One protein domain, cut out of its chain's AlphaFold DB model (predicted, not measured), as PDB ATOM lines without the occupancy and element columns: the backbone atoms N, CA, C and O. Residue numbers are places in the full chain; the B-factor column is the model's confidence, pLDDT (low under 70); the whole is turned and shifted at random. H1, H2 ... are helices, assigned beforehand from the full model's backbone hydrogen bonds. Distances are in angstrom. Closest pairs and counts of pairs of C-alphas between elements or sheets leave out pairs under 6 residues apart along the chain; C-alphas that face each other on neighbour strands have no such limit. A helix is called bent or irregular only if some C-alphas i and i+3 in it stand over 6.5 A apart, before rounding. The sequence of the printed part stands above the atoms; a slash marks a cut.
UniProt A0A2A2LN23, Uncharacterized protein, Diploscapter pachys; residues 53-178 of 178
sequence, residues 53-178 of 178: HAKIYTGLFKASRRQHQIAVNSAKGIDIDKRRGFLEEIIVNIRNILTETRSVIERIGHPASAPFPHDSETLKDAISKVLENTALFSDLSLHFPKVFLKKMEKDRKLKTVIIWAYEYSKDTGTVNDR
ATOM      1  N   HIS A  53      15.181  19.204 -64.107       67.62
ATOM      2  CA  HIS A  53      14.873  19.050 -62.686       67.62
ATOM      3  C   HIS A  53      13.445  19.492 -62.342       67.62
ATOM      4  O   HIS A  53      12.850  18.921 -61.429       67.62
ATOM      5  N   ALA A  54      12.870  20.449 -63.082       69.44
ATOM      6  CA  ALA A  54      11.483  20.854 -62.885       69.44
ATOM      7  C   ALA A  54      10.529  19.720 -63.285       69.44
ATOM      8  O   ALA A  54       9.603  19.397 -62.545       69.44
ATOM      9  N   LYS A  55      10.797  19.035 -64.402       76.06
ATOM     10  CA  LYS A  55      10.016  17.864 -64.828       76.06
ATOM     11  C   LYS A  55      10.124  16.690 -63.852       76.06
ATOM     12  O   LYS A  55       9.114  16.037 -63.581       76.06
ATOM     13  N   ILE A  56      11.315  16.434 -63.304       75.62
ATOM     14  CA  ILE A  56      11.509  15.417 -62.256       75.62
ATOM     15  C   ILE A  56      10.695  15.777 -61.017       75.62
ATOM     16  O   ILE A  56       9.937  14.941 -60.522       75.62
ATOM     17  N   TYR A  57      10.801  17.025 -60.556       73.94
ATOM     18  CA  TYR A  57      10.043  17.512 -59.412       73.94
ATOM     19  C   TYR A  57       8.534  17.347 -59.629       73.94
ATOM     20  O   TYR A  57       7.857  16.765 -58.788       73.94
ATOM     21  N   THR A  58       8.005  17.754 -60.786       75.38
ATOM     22  CA  THR A  58       6.583  17.582 -61.122       75.38
ATOM     23  C   THR A  58       6.159  16.110 -61.096       75.38
ATOM     24  O   THR A  58       5.057  15.786 -60.646       75.38
ATOM     25  N   GLY A  59       7.024  15.198 -61.548       78.62
ATOM     26  CA  GLY A  59       6.790  13.756 -61.455       78.62
ATOM     27  C   GLY A  59       6.688  13.262 -60.009       78.62
ATOM     28  O   GLY A  59       5.737  12.555 -59.667       78.62
ATOM     29  N   LEU A  60       7.627  13.676 -59.153       78.06
ATOM     30  CA  LEU A  60       7.634  13.343 -57.725       78.06
ATOM     31  C   LEU A  60       6.428  13.947 -57.002       78.06
ATOM     32  O   LEU A  60       5.733  13.233 -56.285       78.06
ATOM     33  N   PHE A  61       6.097  15.203 -57.289       78.06
ATOM     34  CA  PHE A  61       4.932  15.885 -56.735       78.06
ATOM     35  C   PHE A  61       3.638  15.133 -57.060       78.06
ATOM     36  O   PHE A  61       2.828  14.854 -56.175       78.06
ATOM     37  N   LYS A  62       3.453  14.689 -58.313       81.31
ATOM     38  CA  LYS A  62       2.306  13.844 -58.702       81.31
ATOM     39  C   LYS A  62       2.254  12.529 -57.911       81.31
ATOM     40  O   LYS A  62       1.157  12.058 -57.596       81.31
ATOM     41  N   ALA A  63       3.398  11.939 -57.561       78.81
ATOM     42  CA  ALA A  63       3.447  10.766 -56.688       78.81
ATOM     43  C   ALA A  63       3.054  11.115 -55.238       78.81
ATOM     44  O   ALA A  63       2.243  10.395 -54.643       78.81
ATOM     45  N   SER A  64       3.521  12.246 -54.702       82.25
ATOM     46  CA  SER A  64       3.144  12.760 -53.377       82.25
ATOM     47  C   SER A  64       1.639  12.999 -53.246       82.25
ATOM     48  O   SER A  64       1.043  12.651 -52.227       82.25
ATOM     49  N   ARG A  65       0.955  13.437 -54.317       85.62
ATOM     50  CA  ARG A  65      -0.522  13.559 -54.338       85.62
ATOM     51  C   ARG A  65      -1.240  12.252 -53.986       85.62
ATOM     52  O   ARG A  65      -2.276  12.274 -53.321       85.62
ATOM     53  N   ARG A  66      -0.692  11.095 -54.383       86.44
ATOM     54  CA  ARG A  66      -1.252   9.786 -53.996       86.44
ATOM     55  C   ARG A  66      -1.093   9.545 -52.496       86.44
ATOM     56  O   ARG A  66      -2.021   9.055 -51.857       86.44
ATOM     57  N   GLN A  67       0.044   9.933 -51.925       86.00
ATOM     58  CA  GLN A  67       0.281   9.847 -50.483       86.00
ATOM     59  C   GLN A  67      -0.640  10.789 -49.700       86.00
ATOM     60  O   GLN A  67      -1.191  10.389 -48.675       86.00
ATOM     61  N   HIS A  68      -0.905  11.994 -50.210       89.38
ATOM     62  CA  HIS A  68      -1.871  12.912 -49.600       89.38
ATOM     63  C   HIS A  68      -3.271  12.300 -49.563       89.38
ATOM     64  O   HIS A  68      -3.951  12.368 -48.539       89.38
ATOM     65  N   GLN A  69      -3.686  11.614 -50.631       90.31
ATOM     66  CA  GLN A  69      -4.971  10.917 -50.646       90.31
ATOM     67  C   GLN A  69      -5.036   9.796 -49.599       90.31
ATOM     68  O   GLN A  69      -6.075   9.610 -48.958       90.31
ATOM     69  N   ILE A  70      -3.930   9.080 -49.375       89.50
ATOM     70  CA  ILE A  70      -3.820   8.086 -48.297       89.50
ATOM     71  C   ILE A  70      -3.944   8.773 -46.932       89.50
ATOM     72  O   ILE A  70      -4.707   8.297 -46.088       89.50
ATOM     73  N   ALA A  71      -3.271   9.907 -46.719       88.38
ATOM     74  CA  ALA A  71      -3.354  10.682 -45.480       88.38
ATOM     75  C   ALA A  71      -4.790  11.152 -45.197       88.38
ATOM     76  O   ALA A  71      -5.312  10.954 -44.098       88.38
ATOM     77  N   VAL A  72      -5.467  11.694 -46.212       93.62
ATOM     78  CA  VAL A  72      -6.877  12.103 -46.152       93.62
ATOM     79  C   VAL A  72      -7.775  10.919 -45.798       93.62
ATOM     80  O   VAL A  72      -8.606  11.022 -44.894       93.62
ATOM     81  N   ASN A  73      -7.629   9.786 -46.486       92.19
ATOM     82  CA  ASN A  73      -8.462   8.606 -46.250       92.19
ATOM     83  C   ASN A  73      -8.219   8.013 -44.857       92.19
ATOM     84  O   ASN A  73      -9.168   7.630 -44.173       92.19
ATOM     85  N   SER A  74      -6.969   8.032 -44.399       91.44
ATOM     86  CA  SER A  74      -6.596   7.628 -43.045       91.44
ATOM     87  C   SER A  74      -7.267   8.533 -42.014       91.44
ATOM     88  O   SER A  74      -7.904   8.039 -41.088       91.44
ATOM     89  N   ALA A  75      -7.231   9.853 -42.219       92.38
ATOM     90  CA  ALA A  75      -7.906  10.815 -41.354       92.38
ATOM     91  C   ALA A  75      -9.437  10.628 -41.331       92.38
ATOM     92  O   ALA A  75     -10.056  10.784 -40.279       92.38
ATOM     93  N   LYS A  76     -10.058  10.249 -42.459       92.56
ATOM     94  CA  LYS A  76     -11.498   9.924 -42.526       92.56
ATOM     95  C   LYS A  76     -11.856   8.676 -41.713       92.56
ATOM     96  O   LYS A  76     -12.956   8.625 -41.168       92.56
ATOM     97  N   GLY A  77     -10.944   7.706 -41.628       92.06
ATOM     98  CA  GLY A  77     -11.118   6.470 -40.860       92.06
ATOM     99  C   GLY A  77     -10.890   6.620 -39.351       92.06
ATOM    100  O   GLY A  77     -11.232   5.714 -38.597       92.06
ATOM    101  N   ILE A  78     -10.332   7.744 -38.889       93.00
ATOM    102  CA  ILE A  78     -10.162   8.006 -37.455       93.00
ATOM    103  C   ILE A  78     -11.522   8.294 -36.826       93.00
ATOM    104  O   ILE A  78     -12.317   9.069 -37.365       93.00
ATOM    105  N   ASP A  79     -11.753   7.714 -35.653       93.31
ATOM    106  CA  ASP A  79     -12.923   7.979 -34.823       93.31
ATOM    107  C   ASP A  79     -13.190   9.486 -34.636       93.31
ATOM    108  O   ASP A  79     -12.257  10.285 -34.501       93.31
ATOM    109  N   ILE A  80     -14.464   9.882 -34.660       88.75
ATOM    110  CA  ILE A  80     -14.862  11.294 -34.740       88.75
ATOM    111  C   ILE A  80     -14.318  12.125 -33.569       88.75
ATOM    112  O   ILE A  80     -13.859  13.250 -33.791       88.75
ATOM    113  N   ASP A  81     -14.262  11.544 -32.368       89.06
ATOM    114  CA  ASP A  81     -13.826  12.232 -31.152       89.06
ATOM    115  C   ASP A  81     -12.315  12.494 -31.152       89.06
ATOM    116  O   ASP A  81     -11.834  13.502 -30.627       89.06
ATOM    117  N   LYS A  82     -11.548  11.619 -31.811       92.75
ATOM    118  CA  LYS A  82     -10.079  11.704 -31.901       92.75
ATOM    119  C   LYS A  82      -9.604  12.472 -33.126       92.75
ATOM    120  O   LYS A  82      -8.526  13.068 -33.109       92.75
ATOM    121  N   ARG A  83     -10.406  12.484 -34.193       94.69
ATOM    122  CA  ARG A  83     -10.045  13.063 -35.491       94.69
ATOM    123  C   ARG A  83      -9.685  14.536 -35.389       94.69
ATOM    124  O   ARG A  83      -8.726  14.969 -36.016       94.69
ATOM    125  N   ARG A  84     -10.421  15.303 -34.581       94.06
ATOM    126  CA  ARG A  84     -10.146  16.733 -34.394       94.06
ATOM    127  C   ARG A  84      -8.745  16.972 -33.831       94.06
ATOM    128  O   ARG A  84      -8.022  17.781 -34.396       94.06
ATOM    129  N   GLY A  85      -8.369  16.274 -32.756       93.25
ATOM    130  CA  GLY A  85      -7.047  16.425 -32.137       93.25
ATOM    131  C   GLY A  85      -5.926  16.051 -33.105       93.25
ATOM    132  O   GLY A  85      -5.001  16.829 -33.303       93.25
ATOM    133  N   PHE A  86      -6.086  14.930 -33.811       93.50
ATOM    134  CA  PHE A  86      -5.141  14.505 -34.843       93.50
ATOM    135  C   PHE A  86      -4.969  15.540 -35.969       93.50
ATOM    136  O   PHE A  86      -3.851  15.859 -36.362       93.50
ATOM    137  N   LEU A  87      -6.069  16.096 -36.484       95.81
ATOM    138  CA  LEU A  87      -6.007  17.133 -37.516       95.81
ATOM    139  C   LEU A  87      -5.362  18.421 -36.987       95.81
ATOM    140  O   LEU A  87      -4.597  19.058 -37.704       95.81
ATOM    141  N   GLU A  88      -5.643  18.805 -35.740       95.12
ATOM    142  CA  GLU A  88      -5.006  19.959 -35.098       95.12
ATOM    143  C   GLU A  88      -3.487  19.768 -34.949       95.12
ATOM    144  O   GLU A  88      -2.743  20.719 -35.194       95.12
ATOM    145  N   GLU A  89      -3.022  18.557 -34.625       95.06
ATOM    146  CA  GLU A  89      -1.594  18.204 -34.594       95.06
ATOM    147  C   GLU A  89      -0.948  18.316 -35.981       95.06
ATOM    148  O   GLU A  89       0.100  18.950 -36.115       95.06
ATOM    149  N   ILE A  90      -1.596  17.784 -37.027       94.75
ATOM    150  CA  ILE A  90      -1.107  17.923 -38.409       94.75
ATOM    151  C   ILE A  90      -0.987  19.398 -38.799       94.75
ATOM    152  O   ILE A  90       0.033  19.801 -39.355       94.75
ATOM    153  N   ILE A  91      -1.997  20.220 -38.495       96.75
ATOM    154  CA  ILE A  91      -1.969  21.651 -38.822       96.75
ATOM    155  C   ILE A  91      -0.790  22.348 -38.129       96.75
ATOM    156  O   ILE A  91      -0.112  23.170 -38.745       96.75
ATOM    157  N   VAL A  92      -0.528  22.027 -36.858       96.19
ATOM    158  CA  VAL A  92       0.620  22.582 -36.122       96.19
ATOM    159  C   VAL A  92       1.939  22.139 -36.752       96.19
ATOM    160  O   VAL A  92       2.831  22.972 -36.912       96.19
ATOM    161  N   ASN A  93       2.052  20.872 -37.150       96.00
ATOM    162  CA  ASN A  93       3.247  20.355 -37.811       96.00
ATOM    163  C   ASN A  93       3.511  21.062 -39.151       96.00
ATOM    164  O   ASN A  93       4.595  21.601 -39.355       96.00
ATOM    165  N   ILE A  94       2.494  21.149 -40.017       96.44
ATOM    166  CA  ILE A  94       2.570  21.861 -41.304       96.44
ATOM    167  C   ILE A  94       3.006  23.313 -41.089       96.44
ATOM    168  O   ILE A  94       3.909  23.800 -41.764       96.44
ATOM    169  N   ARG A  95       2.404  24.007 -40.115       96.81
ATOM    170  CA  ARG A  95       2.769  25.389 -39.785       96.81
ATOM    171  C   ARG A  95       4.247  25.519 -39.434       96.81
ATOM    172  O   ARG A  95       4.888  26.460 -39.893       96.81
ATOM    173  N   ASN A  96       4.764  24.626 -38.592       97.19
ATOM    174  CA  ASN A  96       6.151  24.680 -38.143       97.19
ATOM    175  C   ASN A  96       7.104  24.438 -39.322       97.19
ATOM    176  O   ASN A  96       7.966  25.278 -39.565       97.19
ATOM    177  N   ILE A  97       6.855  23.393 -40.124       97.12
ATOM    178  CA  ILE A  97       7.646  23.089 -41.327       97.12
ATOM    179  C   ILE A  97       7.663  24.285 -42.282       97.12
ATOM    180  O   ILE A  97       8.732  24.719 -42.707       97.12
ATOM    181  N   LEU A  98       6.501  24.864 -42.595       97.50
ATOM    182  CA  LEU A  98       6.425  26.018 -43.494       97.50
ATOM    183  C   LEU A  98       7.127  27.253 -42.919       97.50
ATOM    184  O   LEU A  98       7.753  27.997 -43.666       97.50
ATOM    185  N   THR A  99       7.059  27.468 -41.604       97.69
ATOM    186  CA  THR A  99       7.725  28.606 -40.948       97.69
ATOM    187  C   THR A  99       9.244  28.469 -41.012       97.69
ATOM    188  O   THR A  99       9.939  29.424 -41.356       97.69
ATOM    189  N   GLU A 100       9.766  27.280 -40.715       96.62
ATOM    190  CA  GLU A 100      11.200  26.985 -40.786       96.62
ATOM    191  C   GLU A 100      11.709  27.090 -42.225       96.62
ATOM    192  O   GLU A 100      12.721  27.734 -42.497       96.62
ATOM    193  N   THR A 101      10.956  26.525 -43.165       95.38
ATOM    194  CA  THR A 101      11.318  26.508 -44.583       95.38
ATOM    195  C   THR A 101      11.286  27.905 -45.198       95.38
ATOM    196  O   THR A 101      12.189  28.270 -45.951       95.38
ATOM    197  N   ARG A 102      10.298  28.726 -44.822       95.38
ATOM    198  CA  ARG A 102      10.246  30.144 -45.188       95.38
ATOM    199  C   ARG A 102      11.523  30.875 -44.793       95.38
ATOM    200  O   ARG A 102      12.109  31.553 -45.627       95.38
ATOM    201  N   SER A 103      11.974  30.686 -43.553       95.19
ATOM    202  CA  SER A 103      13.210  31.297 -43.049       95.19
ATOM    203  C   SER A 103      14.435  30.883 -43.875       95.19
ATOM    204  O   SER A 103      15.290  31.712 -44.185       95.19
ATOM    205  N   VAL A 104      14.507  29.615 -44.303       93.50
ATOM    206  CA  VAL A 104      15.584  29.126 -45.180       93.50
ATOM    207  C   VAL A 104      15.564  29.831 -46.539       93.50
ATOM    208  O   VAL A 104      16.606  30.326 -46.967       93.50
ATOM    209  N   ILE A 105      14.401  29.909 -47.190       91.75
ATOM    210  CA  ILE A 105      14.246  30.535 -48.513       91.75
ATOM    211  C   ILE A 105      14.555  32.035 -48.449       91.75
ATOM    212  O   ILE A 105      15.332  32.537 -49.262       91.75
ATOM    213  N   GLU A 106      14.008  32.741 -47.454       91.75
ATOM    214  CA  GLU A 106      14.236  34.178 -47.259       91.75
ATOM    215  C   GLU A 106      15.715  34.485 -46.982       91.75
ATOM    216  O   GLU A 106      16.251  35.445 -47.528       91.75
ATOM    217  N   ARG A 107      16.409  33.642 -46.205       92.12
ATOM    218  CA  ARG A 107      17.848  33.796 -45.937       92.12
ATOM    219  C   ARG A 107      18.714  33.583 -47.179       92.12
ATOM    220  O   ARG A 107      19.734  34.247 -47.317       92.12
ATOM    221  N   ILE A 108      18.340  32.645 -48.047       90.19
ATOM    222  CA  ILE A 108      19.033  32.411 -49.324       90.19
ATOM    223  C   ILE A 108      18.727  33.544 -50.319       90.19
ATOM    224  O   ILE A 108      19.514  33.793 -51.227       90.19
ATOM    225  N   GLY A 109      17.608  34.253 -50.135       86.75
ATOM    226  CA  GLY A 109      17.190  35.341 -51.012       86.75
ATOM    227  C   GLY A 109      16.672  34.846 -52.361       86.75
ATOM    228  O   GLY A 109      16.793  35.557 -53.356       86.75
ATOM    229  N   HIS A 110      16.123  33.626 -52.420       83.69
ATOM    230  CA  HIS A 110      15.561  33.076 -53.656       83.69
ATOM    231  C   HIS A 110      14.152  33.641 -53.904       83.69
ATOM    232  O   HIS A 110      13.253  33.408 -53.088       83.69
ATOM    233  N   PRO A 111      13.929  34.388 -55.001       82.69
ATOM    234  CA  PRO A 111      12.603  34.890 -55.329       82.69
ATOM    235  C   PRO A 111      11.751  33.776 -55.952       82.69
ATOM    236  O   PRO A 111      12.243  32.992 -56.757       82.69
ATOM    237  N   ALA A 112      10.451  33.745 -55.649       80.81
ATOM    238  CA  ALA A 112       9.538  32.711 -56.156       80.81
ATOM    239  C   ALA A 112       9.481  32.638 -57.696       80.81
ATOM    240  O   ALA A 112       9.282  31.568 -58.255       80.81
ATOM    241  N   SER A 113       9.699  33.769 -58.376       78.75
ATOM    242  CA  SER A 113       9.735  33.864 -59.837       78.75
ATOM    243  C   SER A 113      11.048  33.387 -60.467       78.75
ATOM    244  O   SER A 113      11.159  33.373 -61.692       78.75
ATOM    245  N   ALA A 114      12.081  33.089 -59.670       78.69
ATOM    246  CA  ALA A 114      13.327  32.567 -60.211       78.69
ATOM    247  C   ALA A 114      13.151  31.117 -60.689       78.69
ATOM    248  O   ALA A 114      12.330  30.377 -60.141       78.69
ATOM    249  N   PRO A 115      13.962  30.682 -61.669       74.06
ATOM    250  CA  PRO A 115      14.020  29.283 -62.064       74.06
ATOM    251  C   PRO A 115      14.266  28.358 -60.869       74.06
ATOM    252  O   PRO A 115      14.909  28.735 -59.879       74.06
ATOM    253  N   PHE A 116      13.770  27.124 -60.985       73.12
ATOM    254  CA  PHE A 116      14.018  26.095 -59.984       73.12
ATOM    255  C   PHE A 116      15.534  25.880 -59.831       73.12
ATOM    256  O   PHE A 116      16.237  25.738 -60.834       73.12
ATOM    257  N   PRO A 117      16.072  25.880 -58.604       74.94
ATOM    258  CA  PRO A 117      17.511  25.854 -58.387       74.94
ATOM    259  C   PRO A 117      18.102  24.501 -58.782       74.94
ATOM    260  O   PRO A 117      17.720  23.462 -58.246       74.94
ATOM    261  N   HIS A 118      19.080  24.511 -59.685       68.19
ATOM    262  CA  HIS A 118      19.757  23.290 -60.129       68.19
ATOM    263  C   HIS A 118      20.922  22.887 -59.211       68.19
ATOM    264  O   HIS A 118      21.170  21.693 -59.046       68.19
ATOM    265  N   ASP A 119      21.527  23.844 -58.498       79.06
ATOM    266  CA  ASP A 119      22.822  23.628 -57.828       79.06
ATOM    267  C   ASP A 119      22.751  23.588 -56.292       79.06
ATOM    268  O   ASP A 119      23.737  23.275 -55.630       79.06
ATOM    269  N   SER A 120      21.595  23.899 -55.691       85.06
ATOM    270  CA  SER A 120      21.443  23.954 -54.229       85.06
ATOM    271  C   SER A 120      20.450  22.918 -53.723       85.06
ATOM    272  O   SER A 120      19.239  23.129 -53.786       85.06
ATOM    273  N   GLU A 121      20.957  21.822 -53.161       86.50
ATOM    274  CA  GLU A 121      20.116  20.772 -52.573       86.50
ATOM    275  C   GLU A 121      19.260  21.302 -51.417       86.50
ATOM    276  O   GLU A 121      18.073  21.009 -51.325       86.50
ATOM    277  N   THR A 122      19.823  22.180 -50.582       89.12
ATOM    278  CA  THR A 122      19.084  22.831 -49.492       89.12
ATOM    279  C   THR A 122      17.894  23.637 -50.001       89.12
ATOM    280  O   THR A 122      16.824  23.600 -49.397       89.12
ATOM    281  N   LEU A 123      18.059  24.372 -51.104       88.19
ATOM    282  CA  LEU A 123      16.972  25.167 -51.660       88.19
ATOM    283  C   LEU A 123      15.944  24.290 -52.386       88.19
ATOM    284  O   LEU A 123      14.750  24.556 -52.271       88.19
ATOM    285  N   LYS A 124      16.374  23.218 -53.065       87.50
ATOM    286  CA  LYS A 124      15.465  22.214 -53.648       87.50
ATOM    287  C   LYS A 124      14.594  21.559 -52.579       87.50
ATOM    288  O   LYS A 124      13.377  21.493 -52.749       87.50
ATOM    289  N   ASP A 125      15.197  21.114 -51.476       89.06
ATOM    290  CA  ASP A 125      14.491  20.525 -50.332       89.06
ATOM    291  C   ASP A 125      13.521  21.535 -49.707       89.06
ATOM    292  O   ASP A 125      12.356  21.218 -49.462       89.06
ATOM    293  N   ALA A 126      13.954  22.787 -49.532       91.94
ATOM    294  CA  ALA A 126      13.095  23.841 -49.013       91.94
ATOM    295  C   ALA A 126      11.884  24.104 -49.927       91.94
ATOM    296  O   ALA A 126      10.743  24.070 -49.471       91.94
ATOM    297  N   ILE A 127      12.096  24.300 -51.229       89.81
ATOM    298  CA  ILE A 127      10.999  24.511 -52.185       89.81
ATOM    299  C   ILE A 127      10.053  23.304 -52.185       89.81
ATOM    300  O   ILE A 127       8.838  23.479 -52.091       89.81
ATOM    301  N   SER A 128      10.596  22.084 -52.195       89.19
ATOM    302  CA  SER A 128       9.805  20.850 -52.140       89.19
ATOM    303  C   SER A 128       8.930  20.799 -50.890       89.19
ATOM    304  O   SER A 128       7.730  20.546 -50.988       89.19
ATOM    305  N   LYS A 129       9.485  21.126 -49.717       92.62
ATOM    306  CA  LYS A 129       8.731  21.201 -48.459       92.62
ATOM    307  C   LYS A 129       7.613  22.234 -48.513       92.62
ATOM    308  O   LYS A 129       6.521  21.924 -48.040       92.62
ATOM    309  N   VAL A 130       7.843  23.423 -49.079       93.69
ATOM    310  CA  VAL A 130       6.785  24.439 -49.233       93.69
ATOM    311  C   VAL A 130       5.649  23.896 -50.087       93.69
ATOM    312  O   VAL A 130       4.497  23.905 -49.650       93.69
ATOM    313  N   LEU A 131       5.976  23.400 -51.275       91.19
ATOM    314  CA  LEU A 131       5.001  22.949 -52.259       91.19
ATOM    315  C   LEU A 131       4.177  21.761 -51.737       91.19
ATOM    316  O   LEU A 131       2.946  21.799 -51.772       91.19
ATOM    317  N   GLU A 132       4.833  20.751 -51.165       91.94
ATOM    318  CA  GLU A 132       4.166  19.548 -50.654       91.94
ATOM    319  C   GLU A 132       3.280  19.842 -49.442       91.94
ATOM    320  O   GLU A 132       2.117  19.436 -49.399       91.94
ATOM    321  N   ASN A 133       3.777  20.614 -48.470       95.19
ATOM    322  CA  ASN A 133       2.994  20.934 -47.275       95.19
ATOM    323  C   ASN A 133       1.830  21.882 -47.590       95.19
ATOM    324  O   ASN A 133       0.766  21.761 -46.979       95.19
ATOM    325  N   THR A 134       1.988  22.780 -48.567       95.00
ATOM    326  CA  THR A 134       0.890  23.623 -49.066       95.00
ATOM    327  C   THR A 134      -0.186  22.770 -49.736       95.00
ATOM    328  O   THR A 134      -1.377  22.922 -49.451       95.00
ATOM    329  N   ALA A 135       0.221  21.819 -50.578       92.81
ATOM    330  CA  ALA A 135      -0.685  20.913 -51.269       92.81
ATOM    331  C   ALA A 135      -1.427  19.974 -50.299       92.81
ATOM    332  O   ALA A 135      -2.646  19.818 -50.408       92.81
ATOM    333  N   LEU A 136      -0.728  19.399 -49.314       93.75
ATOM    334  CA  LEU A 136      -1.325  18.564 -48.270       93.75
ATOM    335  C   LEU A 136      -2.303  19.359 -47.394       93.75
ATOM    336  O   LEU A 136      -3.395  18.873 -47.087       93.75
ATOM    337  N   PHE A 137      -1.939  20.586 -47.004       95.69
ATOM    338  CA  PHE A 137      -2.832  21.468 -46.254       95.69
ATOM    339  C   PHE A 137      -4.123  21.729 -47.032       95.69
ATOM    340  O   PHE A 137      -5.210  21.600 -46.468       95.69
ATOM    341  N   SER A 138      -4.009  22.044 -48.327       94.75
ATOM    342  CA  SER A 138      -5.160  22.242 -49.210       94.75
ATOM    343  C   SER A 138      -6.061  21.002 -49.231       94.75
ATOM    344  O   SER A 138      -7.252  21.108 -48.932       94.75
ATOM    345  N   ASP A 139      -5.499  19.813 -49.460       94.06
ATOM    346  CA  ASP A 139      -6.269  18.563 -49.527       94.06
ATOM    347  C   ASP A 139      -7.025  18.252 -48.241       94.06
ATOM    348  O   ASP A 139      -8.200  17.873 -48.273       94.06
ATOM    349  N   LEU A 140      -6.363  18.411 -47.096       95.75
ATOM    350  CA  LEU A 140      -6.986  18.184 -45.799       95.75
ATOM    351  C   LEU A 140      -8.043  19.252 -45.501       95.75
ATOM    352  O   LEU A 140      -9.102  18.918 -44.973       95.75
ATOM    353  N   SER A 141      -7.803  20.512 -45.877       96.44
ATOM    354  CA  SER A 141      -8.756  21.604 -45.657       96.44
ATOM    355  C   SER A 141     -10.057  21.419 -46.442       96.44
ATOM    356  O   SER A 141     -11.131  21.680 -45.901       96.44
ATOM    357  N   LEU A 142      -9.985  20.877 -47.664       95.62
ATOM    358  CA  LEU A 142     -11.158  20.561 -48.484       95.62
ATOM    359  C   LEU A 142     -12.004  19.442 -47.865       95.62
ATOM    360  O   LEU A 142     -13.231  19.473 -47.928       95.62
ATOM    361  N   HIS A 143     -11.357  18.463 -47.232       95.75
ATOM    362  CA  HIS A 143     -12.038  17.326 -46.616       95.75
ATOM    363  C   HIS A 143     -12.510  17.587 -45.181       95.75
ATOM    364  O   HIS A 143     -13.483  16.979 -44.733       95.75
ATOM    365  N   PHE A 144     -11.842  18.483 -44.453       96.31
ATOM    366  CA  PHE A 144     -12.117  18.786 -43.047       96.31
ATOM    367  C   PHE A 144     -12.262  20.300 -42.785       96.31
ATOM    368  O   PHE A 144     -11.639  20.832 -41.857       96.31
ATOM    369  N   PRO A 145     -13.124  21.016 -43.533       96.31
ATOM    370  CA  PRO A 145     -13.140  22.480 -43.557       96.31
ATOM    371  C   PRO A 145     -13.407  23.101 -42.186       96.31
ATOM    372  O   PRO A 145     -12.762  24.076 -41.812       96.31
ATOM    373  N   LYS A 146     -14.291  22.504 -41.373       95.94
ATOM    374  CA  LYS A 146     -14.638  23.029 -40.038       95.94
ATOM    375  C   LYS A 146     -13.426  23.154 -39.109       95.94
ATOM    376  O   LYS A 146     -13.339  24.120 -38.357       95.94
ATOM    377  N   VAL A 147     -12.510  22.182 -39.135       95.75
ATOM    378  CA  VAL A 147     -11.321  22.187 -38.263       95.75
ATOM    379  C   VAL A 147     -10.311  23.216 -38.765       95.75
ATOM    380  O   VAL A 147      -9.822  24.030 -37.983       95.75
ATOM    381  N   PHE A 148     -10.054  23.221 -40.073       96.62
ATOM    382  CA  PHE A 148      -9.066  24.094 -40.703       96.62
ATOM    383  C   PHE A 148      -9.479  25.568 -40.657       96.62
ATOM    384  O   PHE A 148      -8.683  26.399 -40.225       96.62
ATOM    385  N   LEU A 149     -10.732  25.894 -41.002       95.25
ATOM    386  CA  LEU A 149     -11.260  27.263 -40.938       95.25
ATOM    387  C   LEU A 149     -11.191  27.815 -39.513       95.25
ATOM    388  O   LEU A 149     -10.573  28.852 -39.283       95.25
ATOM    389  N   LYS A 150     -11.698  27.061 -38.527       96.19
ATOM    390  CA  LYS A 150     -11.648  27.460 -37.112       96.19
ATOM    391  C   LYS A 150     -10.215  27.677 -36.621       96.19
ATOM    392  O   LYS A 150      -9.974  28.544 -35.781       96.19
ATOM    393  N   LYS A 151      -9.256  26.877 -37.097       95.38
ATOM    394  CA  LYS A 151      -7.847  27.034 -36.723       95.38
ATOM    395  C   LYS A 151      -7.225  28.269 -37.379       95.38
ATOM    396  O   LYS A 151      -6.559  29.024 -36.679       95.38
ATOM    397  N   MET A 152      -7.493  28.512 -38.662       95.19
ATOM    398  CA  MET A 152      -7.033  29.689 -39.416       95.19
ATOM    399  C   MET A 152      -7.609  31.009 -38.885       95.19
ATOM    400  O   MET A 152      -6.921  32.026 -38.888       95.19
ATOM    401  N   GLU A 153      -8.852  31.003 -38.402       95.81
ATOM    402  CA  GLU A 153      -9.481  32.169 -37.765       95.81
ATOM    403  C   GLU A 153      -8.807  32.538 -36.437       95.81
ATOM    404  O   GLU A 153      -8.655  33.718 -36.119       95.81
ATOM    405  N   LYS A 154      -8.390  31.530 -35.662       96.38
ATOM    406  CA  LYS A 154      -7.811  31.717 -34.325       96.38
ATOM    407  C   LYS A 154      -6.303  31.946 -34.336       96.38
ATOM    408  O   LYS A 154      -5.796  32.680 -33.492       96.38
ATOM    409  N   ASP A 155      -5.577  31.303 -35.246       96.44
ATOM    410  CA  ASP A 155      -4.117  31.365 -35.321       96.44
ATOM    411  C   ASP A 155      -3.677  32.269 -36.484       96.44
ATOM    412  O   ASP A 155      -3.530  31.841 -37.631       96.44
ATOM    413  N   ARG A 156      -3.430  33.550 -36.174       95.94
ATOM    414  CA  ARG A 156      -2.943  34.533 -37.161       95.94
ATOM    415  C   ARG A 156      -1.586  34.153 -37.761       95.94
ATOM    416  O   ARG A 156      -1.329  34.491 -38.918       95.94
ATOM    417  N   LYS A 157      -0.721  33.460 -37.007       95.56
ATOM    418  CA  LYS A 157       0.600  33.034 -37.496       95.56
ATOM    419  C   LYS A 157       0.440  31.932 -38.537       95.56
ATOM    420  O   LYS A 157       1.028  32.033 -39.609       95.56
ATOM    421  N   LEU A 158      -0.422  30.952 -38.256       96.88
ATOM    422  CA  LEU A 158      -0.820  29.940 -39.237       96.88
ATOM    423  C   LEU A 158      -1.378  30.596 -40.502       96.88
ATOM    424  O   LEU A 158      -0.910  30.301 -41.596       96.88
ATOM    425  N   LYS A 159      -2.330  31.524 -40.359       97.12
ATOM    426  CA  LYS A 159      -2.917  32.209 -41.517       97.12
ATOM    427  C   LYS A 159      -1.857  32.898 -42.377       97.12
ATOM    428  O   LYS A 159      -1.868  32.748 -43.593       97.12
ATOM    429  N   THR A 160      -0.932  33.609 -41.740       97.50
ATOM    430  CA  THR A 160       0.139  34.340 -42.428       97.50
ATOM    431  C   THR A 160       1.074  33.401 -43.187       97.50
ATOM    432  O   THR A 160       1.384  33.662 -44.347       97.50
ATOM    433  N   VAL A 161       1.513  32.303 -42.562       97.81
ATOM    434  CA  VAL A 161       2.451  31.377 -43.216       97.81
ATOM    435  C   VAL A 161       1.785  30.586 -44.343       97.81
ATOM    436  O   VAL A 161       2.415  30.372 -45.370       97.81
ATOM    437  N   ILE A 162       0.509  30.218 -44.201       97.25
ATOM    438  CA  ILE A 162      -0.238  29.510 -45.252       97.25
ATOM    439  C   ILE A 162      -0.489  30.407 -46.467       97.25
ATOM    440  O   ILE A 162      -0.311  29.947 -47.592       97.25
ATOM    441  N   ILE A 163      -0.863  31.676 -46.262       96.06
ATOM    442  CA  ILE A 163      -1.039  32.634 -47.370       96.06
ATOM    443  C   ILE A 163       0.278  32.803 -48.127       96.06
ATOM    444  O   ILE A 163       0.302  32.641 -49.342       96.06
ATOM    445  N   TRP A 164       1.376  33.032 -47.401       96.44
ATOM    446  CA  TRP A 164       2.702  33.136 -48.005       96.44
ATOM    447  C   TRP A 164       3.081  31.873 -48.791       96.44
ATOM    448  O   TRP A 164       3.535  31.970 -49.926       96.44
ATOM    449  N   ALA A 165       2.871  30.687 -48.216       95.94
ATOM    450  CA  ALA A 165       3.246  29.429 -48.855       95.94
ATOM    451  C   ALA A 165       2.431  29.183 -50.136       95.94
ATOM    452  O   ALA A 165       2.978  28.729 -51.140       95.94
ATOM    453  N   TYR A 166       1.145  29.543 -50.126       94.44
ATOM    454  CA  TYR A 166       0.286  29.504 -51.307       94.44
ATOM    455  C   TYR A 166       0.753  30.472 -52.402       94.44
ATOM    456  O   TYR A 166       0.867  30.070 -53.557       94.44
ATOM    457  N   GLU A 167       1.046  31.725 -52.047       92.56
ATOM    458  CA  GLU A 167       1.556  32.731 -52.987       92.56
ATOM    459  C   GLU A 167       2.885  32.291 -53.604       92.56
ATOM    460  O   GLU A 167       3.010  32.278 -54.826       92.56
ATOM    461  N   TYR A 168       3.818  31.815 -52.775       91.62
ATOM    462  CA  TYR A 168       5.095  31.274 -53.231       91.62
ATOM    463  C   TYR A 168       4.893  30.102 -54.201       91.62
ATOM    464  O   TYR A 168       5.439  30.109 -55.298       91.62
ATOM    465  N   SER A 169       4.049  29.130 -53.835       88.94
ATOM    466  CA  SER A 169       3.780  27.935 -54.652       88.94
ATOM    467  C   SER A 169       3.160  28.261 -56.015       88.94
ATOM    468  O   SER A 169       3.438  27.601 -57.019       88.94
ATOM    469  N   LYS A 170       2.287  29.272 -56.047       85.81
ATOM    470  CA  LYS A 170       1.648  29.761 -57.270       85.81
ATOM    471  C   LYS A 170       2.679  30.421 -58.190       85.81
ATOM    472  O   LYS A 170       2.682  30.143 -59.387       85.81
ATOM    473  N   ASP A 171       3.554  31.249 -57.631       84.31
ATOM    474  CA  ASP A 171       4.534  32.027 -58.393       84.31
ATOM    475  C   ASP A 171       5.711  31.170 -58.894       84.31
ATOM    476  O   ASP A 171       6.277  31.476 -59.941       84.31
ATOM    477  N   THR A 172       6.017  30.042 -58.234       75.75
ATOM    478  CA  THR A 172       7.023  29.071 -58.711       75.75
ATOM    479  C   THR A 172       6.603  28.292 -59.963       75.75
ATOM    480  O   THR A 172       7.404  27.539 -60.510       75.75
ATOM    481  N   GLY A 173       5.349  28.408 -60.419       62.53
ATOM    482  CA  GLY A 173       4.864  27.806 -61.671       62.53
ATOM    483  C   GLY A 173       4.742  26.272 -61.687       62.53
ATOM    484  O   GLY A 173       4.145  25.722 -62.606       62.53
ATOM    485  N   THR A 174       5.233  25.567 -60.665       56.22
ATOM    486  CA  THR A 174       5.226  24.093 -60.560       56.22
ATOM    487  C   THR A 174       3.845  23.490 -60.284       56.22
ATOM    488  O   THR A 174       3.618  22.317 -60.569       56.22
ATOM    489  N   VAL A 175       2.910  24.276 -59.740       51.75
ATOM    490  CA  VAL A 175       1.563  23.813 -59.347       51.75
ATOM    491  C   VAL A 175       0.521  24.016 -60.460       51.75
ATOM    492  O   VAL A 175      -0.610  23.544 -60.341       51.75
ATOM    493  N   ASN A 176       0.877  24.683 -61.561       40.19
ATOM    494  CA  ASN A 176      -0.061  25.023 -62.629       40.19
ATOM    495  C   ASN A 176       0.065  24.050 -63.816       40.19
ATOM    496  O   ASN A 176       0.629  24.383 -64.850       40.19
ATOM    497  N   ASP A 177      -0.474  22.841 -63.648       38.25
ATOM    498  CA  ASP A 177      -0.810  21.930 -64.751       38.25
ATOM    499  C   ASP A 177      -2.342  22.027 -64.926       38.25
ATOM    500  O   ASP A 177      -3.108  21.282 -64.308       38.25
ATOM    501  N   ARG A 178      -2.797  23.059 -65.650       32.00
ATOM    502  CA  ARG A 178      -4.131  23.093 -66.268       32.00
ATOM    503  C   ARG A 178      -3.990  22.741 -67.734       32.00
ATOM    504  O   ARG A 178      -3.083  23.325 -68.364       32.00
TER     505      ARG A 178
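Overview. This is residues 53 to 178 of the 178 residues of an uncharacterized protein of Diploscapter pachys (UniProt A0A2A2LN23). Two long helices, H1 and H2, form a hairpin that spreads from its turn, and a third long helix, H3, packs between them in the middle of the model. The two shorter helices, H4 and H5, make a V on the side of H2 and H3 away from H1, with H5 crossing both of these long helices. The printed part has 126 residues, with five named helices in the order H1 to H5 and no named strand: the class is all helix. The whole is compact, with a radius of gyration of the C-alphas of 15.0 A, and elongated, spanning 47 by 30 by 25 A.

Arrangement. Start at H1, residues 53 to 77, and go on to H2, residues 80 to 108: they are a helical hairpin, opposite ways at a shallow tilt of 22 degrees. They touch through residues 75 to 76 and 83 to 87 alone, closest at the C-alphas of Ala 75 and Arg 83, 6.6 A apart. Next comes H3, residues 121 to 143, a hub together with H2, each touching four helices. H2 and H3 are a hairpin too, at a shallow tilt of 30 degrees, with the C-alphas of Thr 101 and Ala 126 closest at 5.5 A. H1 touches H3 with residues 61 to 72 alone, the same way at 36 degrees, a tilt only just steep; the closest C-alphas, of His 68 and Leu 136, are 5.8 A apart. H4, residues 145 to 154, touches H2 at a steep tilt of 55 degrees, the C-alphas of Arg 84 and Val 147 closest at 6.8 A. Look then at H5, residues 156 to 171: it touches H2 at the C-alphas of Arg 95 and Leu 158, 5.8 A, and H3 at those of Leu 131 and Ser 169, 5.7 A. H4 touches H3 and H5 only at the corner, and only just, with 3 pairs of C-alphas within 8 A each. H1 is apart from H4 and H5. In H3, H4 and H5 every O i to N i+4 pair is within hydrogen-bond range; in H1 19 of 21 are, in H2 23 of 25.

Along the chain. Find C-alpha 53 at (14.873, 19.050, -62.686); from there H1 runs 36.2 A to C-alpha 77. H2 begins at C-alpha 80, at (-14.862, 11.294, -34.740), and measures 42.5 A; it is only just irregular, with C-alphas 81 and 84 6.7 A apart. H3 measures 32.9 A, H4 14.1 A, and H5 22.6 A, ending at C-alpha 171, (4.534, 32.027, -58.393).

Size, cuts and confidence. The C-alphas of Asp 81 and Asp 119 are the two farthest apart, at 46.7 A. The printed part has no cut; the link from H2 to H3, residues 109 to 120, is long, and the other links are tight. Look for pLDDT under 70 at residues 53 to 54, 118 and 173 to 178, the last being the chain's last residue; the mean of the printed part is 88.1.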